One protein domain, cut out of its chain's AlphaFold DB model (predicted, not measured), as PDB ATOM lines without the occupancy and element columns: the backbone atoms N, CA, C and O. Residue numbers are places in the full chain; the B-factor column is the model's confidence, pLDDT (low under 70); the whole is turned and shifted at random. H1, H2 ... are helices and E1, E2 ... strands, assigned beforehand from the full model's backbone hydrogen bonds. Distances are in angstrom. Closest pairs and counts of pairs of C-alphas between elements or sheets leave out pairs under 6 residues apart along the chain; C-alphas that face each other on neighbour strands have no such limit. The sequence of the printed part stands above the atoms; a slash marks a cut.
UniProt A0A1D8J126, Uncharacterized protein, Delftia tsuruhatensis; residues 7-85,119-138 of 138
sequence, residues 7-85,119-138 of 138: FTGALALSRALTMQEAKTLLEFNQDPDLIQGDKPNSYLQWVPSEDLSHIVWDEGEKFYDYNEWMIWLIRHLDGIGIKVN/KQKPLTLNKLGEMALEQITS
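This is residues 7 to 85 and 119 to 138 of the 138 residues of an uncharacterized protein of Delftia tsuruhatensis (UniProt A0A1D8J126). A small sheet, E1, E3, E2 in order, has H2 packed over E2 and E3 and H1 beside E2, while H3 makes an arm at the end of the printed part, where residues 133 to 138, of which 133 to 137 belong to H3, stick out. The 99 printed residues, with E1, H1, E2, E3, H2, H3 along the chain, are of mixed class. The whole is compact, radius of gyration of the C-alphas 13.1 A, spanning 41 by 29 by 28 A.

E1, residues 7 to 13, is antiparallel to E3, residues 54 to 57; N 11 and O 55 are 2.9 A apart. H1, residues 19 to 30, only grazes the sheet. E2, residues 46 to 48, forms a hairpin with E3; N 47 and O 56 are 2.8 A apart. H2, residues 66 to 79, is on the sheet; its closest C-alphas with E2, Met 70 and Trp 46, are 7.2 A apart. H3, residues 125 to 137, is apart from H2. In H1, H2 and H3 every O i to N i+4 pair is within hydrogen-bond range.

E1 begins at C-alpha 7 (131.003, 259.276, 334.111) and H3, 19.0 A long, ends at C-alpha 137 (117.162, 246.620, 303.643).

Residues 86 to 118 are not printed; C-alphas 85 and 119 are 15.4 A apart. H1 to E2 is a long link. pLDDT is under 70 at residues 119, 137 and 138.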
ATOM      1  N   PHE A   7     132.418 259.491 333.846       90.19
ATOM      2  CA  PHE A   7     131.003 259.276 334.111       90.19
ATOM      3  C   PHE A   7     130.596 257.833 333.805       90.19
ATOM      4  O   PHE A   7     131.121 257.186 332.903       90.19
ATOM      5  N   THR A   8     129.666 257.304 334.592       90.12
ATOM      6  CA  THR A   8     129.050 255.982 334.413       90.12
ATOM      7  C   THR A   8     127.561 256.061 334.730       90.12
ATOM      8  O   THR A   8     127.107 257.039 335.320       90.12
ATOM      9  N   GLY A   9     126.797 255.030 334.377       90.69
ATOM     10  CA  GLY A   9     125.338 255.046 334.483       90.69
ATOM     11  C   GLY A   9     124.672 255.546 333.205       90.69
ATOM     12  O   GLY A   9     125.303 255.602 332.149       90.69
ATOM     13  N   ALA A  10     123.381 255.843 333.301       93.75
ATOM     14  CA  ALA A  10     122.559 256.262 332.175       93.75
ATOM     15  C   ALA A  10     121.273 256.932 332.666       93.75
ATOM     16  O   ALA A  10     120.774 256.620 333.753       93.75
ATOM     17  N   LEU A  11     120.712 257.803 331.833       93.75
ATOM     18  CA  LEU A  11     119.390 258.382 332.051       93.75
ATOM     19  C   LEU A  11     118.413 257.816 331.032       93.75
ATOM     20  O   LEU A  11     118.575 258.047 329.841       93.75
ATOM     21  N   ALA A  12     117.411 257.083 331.496       96.25
ATOM     22  CA  ALA A  12     116.334 256.558 330.678       96.25
ATOM     23  C   ALA A  12     115.425 257.682 330.169       96.25
ATOM     24  O   ALA A  12     115.063 258.612 330.899       96.25
ATOM     25  N   LEU A  13     115.029 257.554 328.911       96.88
ATOM     26  CA  LEU A  13     114.078 258.424 328.241       96.88
ATOM     27  C   LEU A  13     112.676 257.815 328.320       96.88
ATOM     28  O   LEU A  13     112.501 256.602 328.218       96.88
ATOM     29  N   SER A  14     111.645 258.652 328.448       96.69
ATOM     30  CA  SER A  14     110.246 258.191 328.471       96.69
ATOM     31  C   SER A  14     109.800 257.503 327.177       96.69
ATOM     32  O   SER A  14     108.804 256.783 327.171       96.69
ATOM     33  N   ARG A  15     110.521 257.744 326.079       96.69
ATOM     34  CA  ARG A  15     110.448 257.013 324.811       96.69
ATOM     35  C   ARG A  15     111.816 257.046 324.137       96.69
ATOM     36  O   ARG A  15     112.594 257.961 324.394       96.69
ATOM     37  N   ALA A  16     112.063 256.113 323.224       96.75
ATOM     38  CA  ALA A  16     113.237 256.190 322.366       96.75
ATOM     39  C   ALA A  16     113.217 257.469 321.507       96.75
ATOM     40  O   ALA A  16     112.151 257.945 321.082       96.75
ATOM     41  N   LEU A  17     114.405 258.017 321.257       96.56
ATOM     42  CA  LEU A  17     114.598 259.088 320.289       96.56
ATOM     43  C   LEU A  17     114.309 258.571 318.883       96.56
ATOM     44  O   LEU A  17     114.615 257.432 318.532       96.56
ATOM     45  N   THR A  18     113.753 259.439 318.053       97.31
ATOM     46  CA  THR A  18     113.772 259.230 316.609       97.31
ATOM     47  C   THR A  18     115.197 259.397 316.082       97.31
ATOM     48  O   THR A  18     116.027 260.083 316.682       97.31
ATOM     49  N   MET A  19     115.474 258.834 314.907       94.06
ATOM     50  CA  MET A  19     116.775 258.990 314.244       94.06
ATOM     51  C   MET A  19     117.131 260.464 314.005       94.06
ATOM     52  O   MET A  19     118.295 260.838 314.104       94.06
ATOM     53  N   GLN A  20     116.134 261.309 313.721       95.88
ATOM     54  CA  GLN A  20     116.342 262.740 313.511       95.88
ATOM     55  C   GLN A  20     116.704 263.462 314.817       95.88
ATOM     56  O   GLN A  20     117.638 264.257 314.818       95.88
ATOM     57  N   GLU A  21     116.012 263.169 315.922       97.19
ATOM     58  CA  GLU A  21     116.334 263.737 317.243       97.19
ATOM     59  C   GLU A  21     117.734 263.302 317.703       97.19
ATOM     60  O   GLU A  21     118.529 264.128 318.149       97.19
ATOM     61  N   ALA A  22     118.068 262.018 317.527       96.81
ATOM     62  CA  ALA A  22     119.388 261.484 317.851       96.81
ATOM     63  C   ALA A  22     120.495 262.122 317.000       96.81
ATOM     64  O   ALA A  22     121.526 262.524 317.535       96.81
ATOM     65  N   LYS A  23     120.266 262.274 315.687       96.81
ATOM     66  CA  LYS A  23     121.190 262.964 314.778       96.81
ATOM     67  C   LYS A  23     121.447 264.396 315.231       96.81
ATOM     68  O   LYS A  23     122.602 264.793 315.306       96.81
ATOM     69  N   THR A  24     120.400 265.144 315.571       96.81
ATOM     70  CA  THR A  24     120.533 266.531 316.032       96.81
ATOM     71  C   THR A  24     121.361 266.631 317.317       96.81
ATOM     72  O   THR A  24     122.240 267.484 317.401       96.81
ATOM     73  N   LEU A  25     121.166 265.732 318.289       96.94
ATOM     74  CA  LEU A  25     122.005 265.704 319.496       96.94
ATOM     75  C   LEU A  25     123.472 265.359 319.191       96.94
ATOM     76  O   LEU A  25     124.369 265.938 319.798       96.94
ATOM     77  N   LEU A  26     123.730 264.457 318.240       97.06
ATOM     78  CA  LEU A  26     125.096 264.138 317.810       97.06
ATOM     79  C   LEU A  26     125.752 265.300 317.051       97.06
ATOM     80  O   LEU A  26     126.939 265.549 317.236       97.06
ATOM     81  N   GLU A  27     124.997 266.046 316.246       97.00
ATOM     82  CA  GLU A  27     125.486 267.270 315.599       97.00
ATOM     83  C   GLU A  27     125.877 268.322 316.647       97.00
ATOM     84  O   GLU A  27     126.949 268.908 316.541       97.00
ATOM     85  N   PHE A  28     125.080 268.494 317.707       96.75
ATOM     86  CA  PHE A  28     125.415 269.383 318.826       96.75
ATOM     87  C   PHE A  28     126.623 268.916 319.648       96.75
ATOM     88  O   PHE A  28     127.376 269.747 320.150       96.75
ATOM     89  N   ASN A  29     126.819 267.603 319.800       95.81
ATOM     90  CA  ASN A  29     128.023 267.044 320.421       95.81
ATOM     91  C   ASN A  29     129.282 267.366 319.597       95.81
ATOM     92  O   ASN A  29     130.300 267.747 320.171       95.81
ATOM     93  N   GLN A  30     129.208 267.264 318.265       95.00
ATOM     94  CA  GLN A  30     130.330 267.598 317.383       95.00
ATOM     95  C   GLN A  30     130.606 269.100 317.306       95.00
ATOM     96  O   GLN A  30     131.768 269.514 317.320       95.00
ATOM     97  N   ASP A  31     129.547 269.897 317.204       95.81
ATOM     98  CA  ASP A  31     129.615 271.344 317.073       95.81
ATOM     99  C   ASP A  31     128.504 272.016 317.903       95.81
ATOM    100  O   ASP A  31     127.386 272.242 317.420       95.81
ATOM    101  N   PRO A  32     128.798 272.370 319.170       94.81
ATOM    102  CA  PRO A  32     127.857 273.081 320.024       94.81
ATOM    103  C   PRO A  32     127.439 274.453 319.484       94.81
ATOM    104  O   PRO A  32     126.451 275.000 319.970       94.81
ATOM    105  N   ASP A  33     128.156 275.048 318.522       94.31
ATOM    106  CA  ASP A  33     127.785 276.348 317.939       94.31
ATOM    107  C   ASP A  33     126.577 276.252 316.995       94.31
ATOM    108  O   ASP A  33     125.961 277.268 316.669       94.31
ATOM    109  N   LEU A  34     126.155 275.032 316.644       94.88
ATOM    110  CA  LEU A  34     124.884 274.774 315.965       94.88
ATOM    111  C   LEU A  34     123.660 275.018 316.868       94.88
ATOM    112  O   LEU A  34     122.546 275.191 316.361       94.88
ATOM    113  N   ILE A  35     123.837 275.044 318.194       95.50
ATOM    114  CA  ILE A  35     122.763 275.357 319.140       95.50
ATOM    115  C   ILE A  35     122.513 276.867 319.137       95.50
ATOM    116  O   ILE A  35     123.385 277.668 319.478       95.50
ATOM    117  N   GLN A  36     121.279 277.260 318.827       91.44
ATOM    118  CA  GLN A  36     120.839 278.647 318.953       91.44
ATOM    119  C   GLN A  36     120.368 278.941 320.383       91.44
ATOM    120  O   GLN A  36     119.530 278.220 320.926       91.44
ATOM    121  N   GLY A  37     120.842 280.045 320.964       89.25
ATOM    122  CA  GLY A  37     120.411 280.521 322.280       89.25
ATOM    123  C   GLY A  37     121.391 280.191 323.405       89.25
ATOM    124  O   GLY A  37     122.595 280.092 323.182       89.25
ATOM    125  N   ASP A  38     120.865 280.098 324.627       91.31
ATOM    126  CA  ASP A  38     121.664 279.885 325.834       91.31
ATOM    127  C   ASP A  38     122.210 278.452 325.885       91.31
ATOM    128  O   ASP A  38     121.448 277.480 325.815       91.31
ATOM    129  N   LYS A  39     123.536 278.333 325.982       94.06
ATOM    130  CA  LYS A  39     124.283 277.076 326.063       94.06
ATOM    131  C   LYS A  39     125.580 277.291 326.849       94.06
ATOM    132  O   LYS A  39     126.123 278.398 326.820       94.06
ATOM    133  N   PRO A  40     126.121 276.259 327.513       94.38
ATOM    134  CA  PRO A  40     127.460 276.341 328.087       94.38
ATOM    135  C   PRO A  40     128.544 276.561 327.013       94.38
ATOM    136  O   PRO A  40     128.390 276.178 325.854       94.38
ATOM    137  N   ASN A  41     129.680 277.147 327.407       89.19
ATOM    138  CA  ASN A  41     130.799 277.483 326.508       89.19
ATOM    139  C   ASN A  41     131.797 276.322 326.302       89.19
ATOM    140  O   ASN A  41     132.975 276.547 326.021       89.19
ATOM    141  N   SER A  42     131.346 275.082 326.475       92.31
ATOM    142  CA  SER A  42     132.148 273.853 326.390       92.31
ATOM    143  C   SER A  42     131.494 272.835 325.445       92.31
ATOM    144  O   SER A  42     130.580 273.186 324.708       92.31
ATOM    145  N   TYR A  43     131.974 271.589 325.399       93.06
ATOM    146  CA  TYR A  43     131.400 270.554 324.530       93.06
ATOM    147  C   TYR A  43     130.290 269.774 325.240       93.06
ATOM    148  O   TYR A  43     130.477 269.312 326.367       93.06
ATOM    149  N   LEU A  44     129.159 269.578 324.555       95.75
ATOM    150  CA  LEU A  44     128.086 268.692 325.003       95.75
ATOM    151  C   LEU A  44     128.545 267.239 324.871       95.75
ATOM    152  O   LEU A  44     128.453 266.672 323.793       95.75
ATOM    153  N   GLN A  45     128.999 266.620 325.958       95.94
ATOM    154  CA  GLN A  45     129.440 265.214 325.969       95.94
ATOM    155  C   GLN A  45     128.368 264.238 326.489       95.94
ATOM    156  O   GLN A  45     128.639 263.061 326.734       95.94
ATOM    157  N   TRP A  46     127.132 264.716 326.665       96.69
ATOM    158  CA  TRP A  46     125.964 263.870 326.907       96.69
ATOM    159  C   TRP A  46     125.326 263.495 325.571       96.69
ATOM    160  O   TRP A  46     124.817 264.363 324.863       96.69
ATOM    161  N   VAL A  47     125.333 262.207 325.241       97.31
ATOM    162  CA  VAL A  47     124.878 261.680 323.948       97.31
ATOM    163  C   VAL A  47     123.844 260.565 324.129       97.31
ATOM    164  O   VAL A  47     123.796 259.930 325.187       97.31
ATOM    165  N   PRO A  48     123.007 260.291 323.113       97.75
ATOM    166  CA  PRO A  48     122.148 259.112 323.106       97.75
ATOM    167  C   PRO A  48     122.933 257.800 323.256       97.75
ATOM    168  O   PRO A  48     124.070 257.690 322.799       97.75
ATOM    169  N   SER A  49     122.318 256.780 323.848       96.12
ATOM    170  CA  SER A  49     122.795 255.392 323.808       96.12
ATOM    171  C   SER A  49     122.506 254.724 322.460       96.12
ATOM    172  O   SER A  49     121.655 255.179 321.696       96.12
ATOM    173  N   GLU A  50     123.186 253.607 322.173       93.12
ATOM    174  CA  GLU A  50     123.010 252.852 320.915       93.12
ATOM    175  C   GLU A  50     121.560 252.401 320.658       93.12
ATOM    176  O   GLU A  50     121.134 252.298 319.512       93.12
ATOM    177  N   ASP A  51     120.792 252.151 321.718       92.44
ATOM    178  CA  ASP A  51     119.381 251.756 321.646       92.44
ATOM    179  C   ASP A  51     118.404 252.947 321.596       92.44
ATOM    180  O   ASP A  51     117.190 252.749 321.630       92.44
ATOM    181  N   LEU A  52     118.923 254.181 321.541       96.44
ATOM    182  CA  LEU A  52     118.177 255.445 321.507       96.44
ATOM    183  C   LEU A  52     117.267 255.695 322.714       96.44
ATOM    184  O   LEU A  52     116.488 256.649 322.700       96.44
ATOM    185  N   SER A  53     117.335 254.856 323.748       96.44
ATOM    186  CA  SER A  53     116.416 254.896 324.886       96.44
ATOM    187  C   SER A  53     117.025 255.531 326.138       96.44
ATOM    188  O   SER A  53     116.312 255.759 327.115       96.44
ATOM    189  N   HIS A  54     118.319 255.866 326.105       97.56
ATOM    190  CA  HIS A  54     119.027 256.511 327.203       97.56
ATOM    191  C   HIS A  54     119.931 257.663 326.739       97.56
ATOM    192  O   HIS A  54     120.289 257.774 325.569       97.56
ATOM    193  N   ILE A  55     120.337 258.495 327.698       97.31
ATOM    194  CA  ILE A  55     121.462 259.426 327.603       97.31
ATOM    195  C   ILE A  55     122.628 258.888 328.431       97.31
ATOM    196  O   ILE A  55     122.444 258.442 329.569       97.31
ATOM    197  N   VAL A  56     123.829 258.965 327.867       96.50
ATOM    198  CA  VAL A  56     125.093 258.526 328.465       96.50
ATOM    199  C   VAL A  56     126.208 259.525 328.157       96.50
ATOM    200  O   VAL A  56     126.037 260.443 327.359       96.50
ATOM    201  N   TRP A  57     127.352 259.369 328.815       95.50
ATOM    202  CA  TRP A  57     128.562 260.128 328.493       95.50
ATOM    203  C   TRP A  57     129.257 259.528 327.267       95.50
ATOM    204  O   TRP A  57     129.300 258.306 327.130       95.50
ATOM    205  N   ASP A  58     129.820 260.374 326.407       94.12
ATOM    206  CA  ASP A  58     130.539 259.974 325.188       94.12
ATOM    207  C   ASP A  58     131.969 259.443 325.427       94.12
ATOM    208  O   ASP A  58     132.664 259.101 324.474       94.12
ATOM    209  N   GLU A  59     132.397 259.351 326.691       91.94
ATOM    210  CA  GLU A  59     133.744 258.937 327.115       91.94
ATOM    211  C   GLU A  59     134.874 259.910 326.716       91.94
ATOM    212  O   GLU A  59     136.057 259.590 326.869       91.94
ATOM    213  N   GLY A  60     134.528 261.115 326.253       87.50
ATOM    214  CA  GLY A  60     135.461 262.170 325.878       87.50
ATOM    215  C   GLY A  60     136.187 262.787 327.075       87.50
ATOM    216  O   GLY A  60     135.654 262.920 328.170       87.50
ATOM    217  N   GLU A  61     137.440 263.201 326.897       83.94
ATOM    218  CA  GLU A  61     138.181 263.844 327.985       83.94
ATOM    219  C   GLU A  61     137.640 265.251 328.308       83.94
ATOM    220  O   GLU A  61     137.113 265.954 327.444       83.94
ATOM    221  N   LYS A  62     137.873 265.703 329.550       83.06
ATOM    222  CA  LYS A  62     137.654 267.091 330.004       83.06
ATOM    223  C   LYS A  62     136.225 267.602 329.777       83.06
ATOM    224  O   LYS A  62     136.020 268.645 329.155       83.06
ATOM    225  N   PHE A  63     135.245 266.899 330.336       89.38
ATOM    226  CA  PHE A  63     133.862 267.357 330.320       89.38
ATOM    227  C   PHE A  63     133.659 268.557 331.263       89.38
ATOM    228  O   PHE A  63     133.337 268.399 332.441       89.38
ATOM    229  N   TYR A  64     133.889 269.769 330.761       86.75
ATOM    230  CA  TYR A  64     133.569 271.003 331.480       86.75
ATOM    231  C   TYR A  64     132.058 271.253 331.493       86.75
ATOM    232  O   TYR A  64     131.346 270.806 330.598       86.75
ATOM    233  N   ASP A  65     131.578 271.953 332.522       90.12
ATOM    234  CA  ASP A  65     130.174 272.364 332.669       90.12
ATOM    235  C   ASP A  65     129.164 271.207 332.520       90.12
ATOM    236  O   ASP A  65     128.056 271.375 332.012       90.12
ATOM    237  N   TYR A  66     129.546 269.991 332.928       91.94
ATOM    238  CA  TYR A  66     128.726 268.789 332.736       91.94
ATOM    239  C   TYR A  66     127.359 268.884 333.433       91.94
ATOM    240  O   TYR A  66     126.392 268.275 332.966       91.94
ATOM    241  N   ASN A  67     127.257 269.652 334.527       91.62
ATOM    242  CA  ASN A  67     125.997 269.903 335.228       91.62
ATOM    243  C   ASN A  67     125.105 270.854 334.425       91.62
ATOM    244  O   ASN A  67     123.922 270.590 334.236       91.62
ATOM    245  N   GLU A  68     125.674 271.941 333.918       94.12
ATOM    246  CA  GLU A  68     124.997 272.938 333.099       94.12
ATOM    247  C   GLU A  68     124.529 272.321 331.777       94.12
ATOM    248  O   GLU A  68     123.382 272.526 331.375       94.12
ATOM    249  N   TRP A  69     125.363 271.483 331.152       95.62
ATOM    250  CA  TRP A  69     124.990 270.695 329.979       95.62
ATOM    251  C   TRP A  69     123.868 269.702 330.271       95.62
ATOM    252  O   TRP A  69     122.956 269.567 329.457       95.62
ATOM    253  N   MET A  70     123.892 269.033 331.427       95.31
ATOM    254  CA  MET A  70     122.807 268.136 331.833       95.31
ATOM    255  C   MET A  70     121.489 268.902 332.009       95.31
ATOM    256  O   MET A  70     120.454 268.486 331.494       95.31
ATOM    257  N   ILE A  71     121.522 270.056 332.681       94.94
ATOM    258  CA  ILE A  71     120.350 270.924 332.856       94.94
ATOM    259  C   ILE A  71     119.811 271.389 331.498       94.94
ATOM    260  O   ILE A  71     118.599 271.354 331.273       94.94
ATOM    261  N   TRP A  72     120.696 271.814 330.593       96.38
ATOM    262  CA  TRP A  72     120.326 272.213 329.239       96.38
ATOM    263  C   TRP A  72     119.653 271.063 328.481       96.38
ATOM    264  O   TRP A  72     118.562 271.240 327.940       96.38
ATOM    265  N   LEU A  73     120.250 269.867 328.512       96.38
ATOM    266  CA  LEU A  73     119.746 268.692 327.807       96.38
ATOM    267  C   LEU A  73     118.370 268.264 328.322       96.38
ATOM    268  O   LEU A  73     117.475 267.992 327.525       96.38
ATOM    269  N   ILE A  74     118.174 268.255 329.642       95.94
ATOM    270  CA  ILE A  74     116.875 267.949 330.250       95.94
ATOM    271  C   ILE A  74     115.805 268.926 329.751       95.94
ATOM    272  O   ILE A  74     114.723 268.490 329.366       95.94
ATOM    273  N   ARG A  75     116.097 270.235 329.707       95.75
ATOM    274  CA  ARG A  75     115.155 271.245 329.190       95.75
ATOM    275  C   ARG A  75     114.878 271.067 327.700       95.75
ATOM    276  O   ARG A  75     113.732 271.208 327.282       95.75
ATOM    277  N   HIS A  76     115.906 270.763 326.911       95.56
ATOM    278  CA  HIS A  76     115.766 270.517 325.478       95.56
ATOM    279  C   HIS A  76     114.840 269.322 325.210       95.56
ATOM    280  O   HIS A  76     113.883 269.441 324.445       95.56
ATOM    281  N   LEU A  77     115.083 268.199 325.894       96.38
ATOM    282  CA  LEU A  77     114.271 266.985 325.793       96.38
ATOM    283  C   LEU A  77     112.838 267.214 326.288       96.38
ATOM    284  O   LEU A  77     111.886 266.784 325.635       96.38
ATOM    285  N   ASP A  78     112.667 267.959 327.380       95.19
ATOM    286  CA  ASP A  78     111.343 268.319 327.887       95.19
ATOM    287  C   ASP A  78     110.552 269.168 326.878       95.19
ATOM    288  O   ASP A  78     109.365 268.927 326.652       95.19
ATOM    289  N   GLY A  79     111.230 270.097 326.195       95.38
ATOM    290  CA  GLY A  79     110.652 270.936 325.143       95.38
ATOM    291  C   GLY A  79     110.125 270.160 323.930       95.38
ATOM    292  O   GLY A  79     109.214 270.638 323.256       95.38
ATOM    293  N   ILE A  80     110.639 268.951 323.681       95.56
ATOM    294  CA  ILE A  80     110.151 268.028 322.638       95.56
ATOM    295  C   ILE A  80     109.302 266.873 323.206       95.56
ATOM    296  O   ILE A  80     109.002 265.901 322.507       95.56
ATOM    297  N   GLY A  81     108.882 266.979 324.471       96.00
ATOM    298  CA  GLY A  81     107.959 266.046 325.119       96.00
ATOM    299  C   GLY A  81     108.592 264.740 325.609       96.00
ATOM    300  O   GLY A  81     107.883 263.744 325.761       96.00
ATOM    301  N   ILE A  82     109.905 264.715 325.848       96.56
ATOM    302  CA  ILE A  82     110.633 263.549 326.360       96.56
ATOM    303  C   ILE A  82     111.048 263.811 327.808       96.56
ATOM    304  O   ILE A  82     111.786 264.748 328.105       96.56
ATOM    305  N   LYS A  83     110.594 262.954 328.726       95.94
ATOM    306  CA  LYS A  83     111.010 262.998 330.132       95.94
ATOM    307  C   LYS A  83     112.254 262.148 330.340       95.94
ATOM    308  O   LYS A  83     112.426 261.122 329.682       95.94
ATOM    309  N   VAL A  84     113.090 262.571 331.281       94.38
ATOM    310  CA  VAL A  84     114.387 261.954 331.558       94.38
ATOM    311  C   VAL A  84     114.428 261.527 333.015       94.38
ATOM    312  O   VAL A  84     114.095 262.317 333.897       94.38
ATOM    313  N   ASN A  85     114.827 260.281 333.267       93.81
ATOM    314  CA  ASN A  85     114.965 259.736 334.612       93.81
ATOM    315  C   ASN A  85     116.172 258.813 334.711       93.81
ATOM    316  O   ASN A  85     116.408 258.007 333.820       93.81
ATOM    317  N   LYS A 119     126.523 249.950 333.474       55.56
ATOM    318  CA  LYS A 119     127.138 250.535 332.261       55.56
ATOM    319  C   LYS A 119     126.203 250.425 331.047       55.56
ATOM    320  O   LYS A 119     125.711 249.335 330.774       55.56
ATOM    321  N   GLN A 120     126.033 251.521 330.312       70.00
ATOM    322  CA  GLN A 120     125.395 251.598 328.988       70.00
ATOM    323  C   GLN A 120     126.398 252.189 327.981       70.00
ATOM    324  O   GLN A 120     127.328 252.874 328.408       70.00
ATOM    325  N   LYS A 121     126.253 251.902 326.677       79.31
ATOM    326  CA  LYS A 121     127.210 252.332 325.634       79.31
ATOM    327  C   LYS A 121     126.738 253.579 324.866       79.31
ATOM    328  O   LYS A 121     125.556 253.623 324.508       79.31
ATOM    329  N   PRO A 122     127.633 254.543 324.571       81.00
ATOM    330  CA  PRO A 122     127.308 255.720 323.764       81.00
ATOM    331  C   PRO A 122     127.091 255.372 322.290       81.00
ATOM    332  O   PRO A 122     127.821 254.566 321.714       81.00
ATOM    333  N   LEU A 123     126.095 256.009 321.670       83.69
ATOM    334  CA  LEU A 123     125.891 255.956 320.227       83.69
ATOM    335  C   LEU A 123     126.970 256.772 319.513       83.69
ATOM    336  O   LEU A 123     127.309 257.880 319.918       83.69
ATOM    337  N   THR A 124     127.457 256.248 318.392       87.94
ATOM    338  CA  THR A 124     128.410 256.938 317.513       87.94
ATOM    339  C   THR A 124     127.791 257.191 316.139       87.94
ATOM    340  O   THR A 124     126.866 256.489 315.729       87.94
ATOM    341  N   LEU A 125     128.331 258.154 315.378       82.38
ATOM    342  CA  LEU A 125     127.869 258.430 314.007       82.38
ATOM    343  C   LEU A 125     127.976 257.212 313.081       82.38
ATOM    344  O   LEU A 125     127.083 256.978 312.269       82.38
ATOM    345  N   ASN A 126     129.036 256.412 313.223       85.75
ATOM    346  CA  ASN A 126     129.195 255.177 312.455       85.75
ATOM    347  C   ASN A 126     128.060 254.196 312.767       85.75
ATOM    348  O   ASN A 126     127.440 253.662 311.849       85.75
ATOM    349  N   LYS A 127     127.735 254.026 314.057       88.06
ATOM    350  CA  LYS A 127     126.655 253.135 314.480       88.06
ATOM    351  C   LYS A 127     125.282 253.620 314.011       88.06
ATOM    352  O   LYS A 127     124.465 252.812 313.579       88.06
ATOM    353  N   LEU A 128     125.056 254.936 314.005       86.69
ATOM    354  CA  LEU A 128     123.847 255.534 313.436       86.69
ATOM    355  C   LEU A 128     123.708 255.216 311.935       86.69
ATOM    356  O   LEU A 128     122.616 254.883 311.473       86.69
ATOM    357  N   GLY A 129     124.811 255.286 311.181       83.69
ATOM    358  CA  GLY A 129     124.843 254.925 309.762       83.69
ATOM    359  C   GLY A 129     124.501 253.454 309.506       83.69
ATOM    360  O   GLY A 129     123.717 253.162 308.604       83.69
ATOM    361  N   GLU A 130     125.023 252.536 310.323       89.56
ATOM    362  CA  GLU A 130     124.690 251.104 310.253       89.56
ATOM    363  C   GLU A 130     123.189 250.855 310.467       89.56
ATOM    364  O   GLU A 130     122.547 250.205 309.643       89.56
ATOM    365  N   MET A 131     122.609 251.435 311.524       88.44
ATOM    366  CA  MET A 131     121.185 251.273 311.849       88.44
ATOM    367  C   MET A 131     120.269 251.786 310.729       88.44
ATOM    368  O   MET A 131     119.234 251.183 310.441       88.44
ATOM    369  N   ALA A 132     120.641 252.894 310.078       84.12
ATOM    370  CA  ALA A 132     119.876 253.449 308.964       84.12
ATOM    371  C   ALA A 132     119.870 252.519 307.736       84.12
ATOM    372  O   ALA A 132     118.845 252.392 307.070       84.12
ATOM    373  N   LEU A 133     120.988 251.845 307.444       81.62
ATOM    374  CA  LEU A 133     121.087 250.895 306.329       81.62
ATOM    375  C   LEU A 133     120.251 249.627 306.568       81.62
ATOM    376  O   LEU A 133     119.606 249.134 305.640       81.62
ATOM    377  N   GLU A 134     120.220 249.122 307.803       84.56
ATOM    378  CA  GLU A 134     119.429 247.941 308.187       84.56
ATOM    379  C   GLU A 134     117.915 248.171 308.027       84.56
ATOM    380  O   GLU A 134     117.195 247.283 307.569       84.56
ATOM    381  N   GLN A 135     117.430 249.381 308.327       74.69
ATOM    382  CA  GLN A 135     116.012 249.731 308.164       74.69
ATOM    383  C   GLN A 135     115.568 249.850 306.700       74.69
ATOM    384  O   GLN A 135     114.391 249.671 306.412       74.69
ATOM    385  N   ILE A 136     116.483 250.162 305.776       73.62
ATOM    386  CA  ILE A 136     116.179 250.291 304.337       73.62
ATOM    387  C   ILE A 136     116.239 248.927 303.628       73.62
ATOM    388  O   ILE A 136     115.661 248.752 302.557       73.62
ATOM    389  N   THR A 137     116.961 247.966 304.207       69.69
ATOM    390  CA  THR A 137     117.162 246.620 303.643       69.69
ATOM    391  C   THR A 137     116.189 245.567 304.185       69.69
ATOM    392  O   THR A 137     116.224 244.431 303.710       69.69
ATOM    393  N   SER A 138     115.315 245.947 305.125       52.12
ATOM    394  CA  SER A 138     114.219 245.130 305.677       52.12
ATOM    395  C   SER A 138     112.872 245.512 305.067       52.12
ATOM    396  O   SER A 138     112.038 244.596 304.891       52.12
TER     397      SER A 138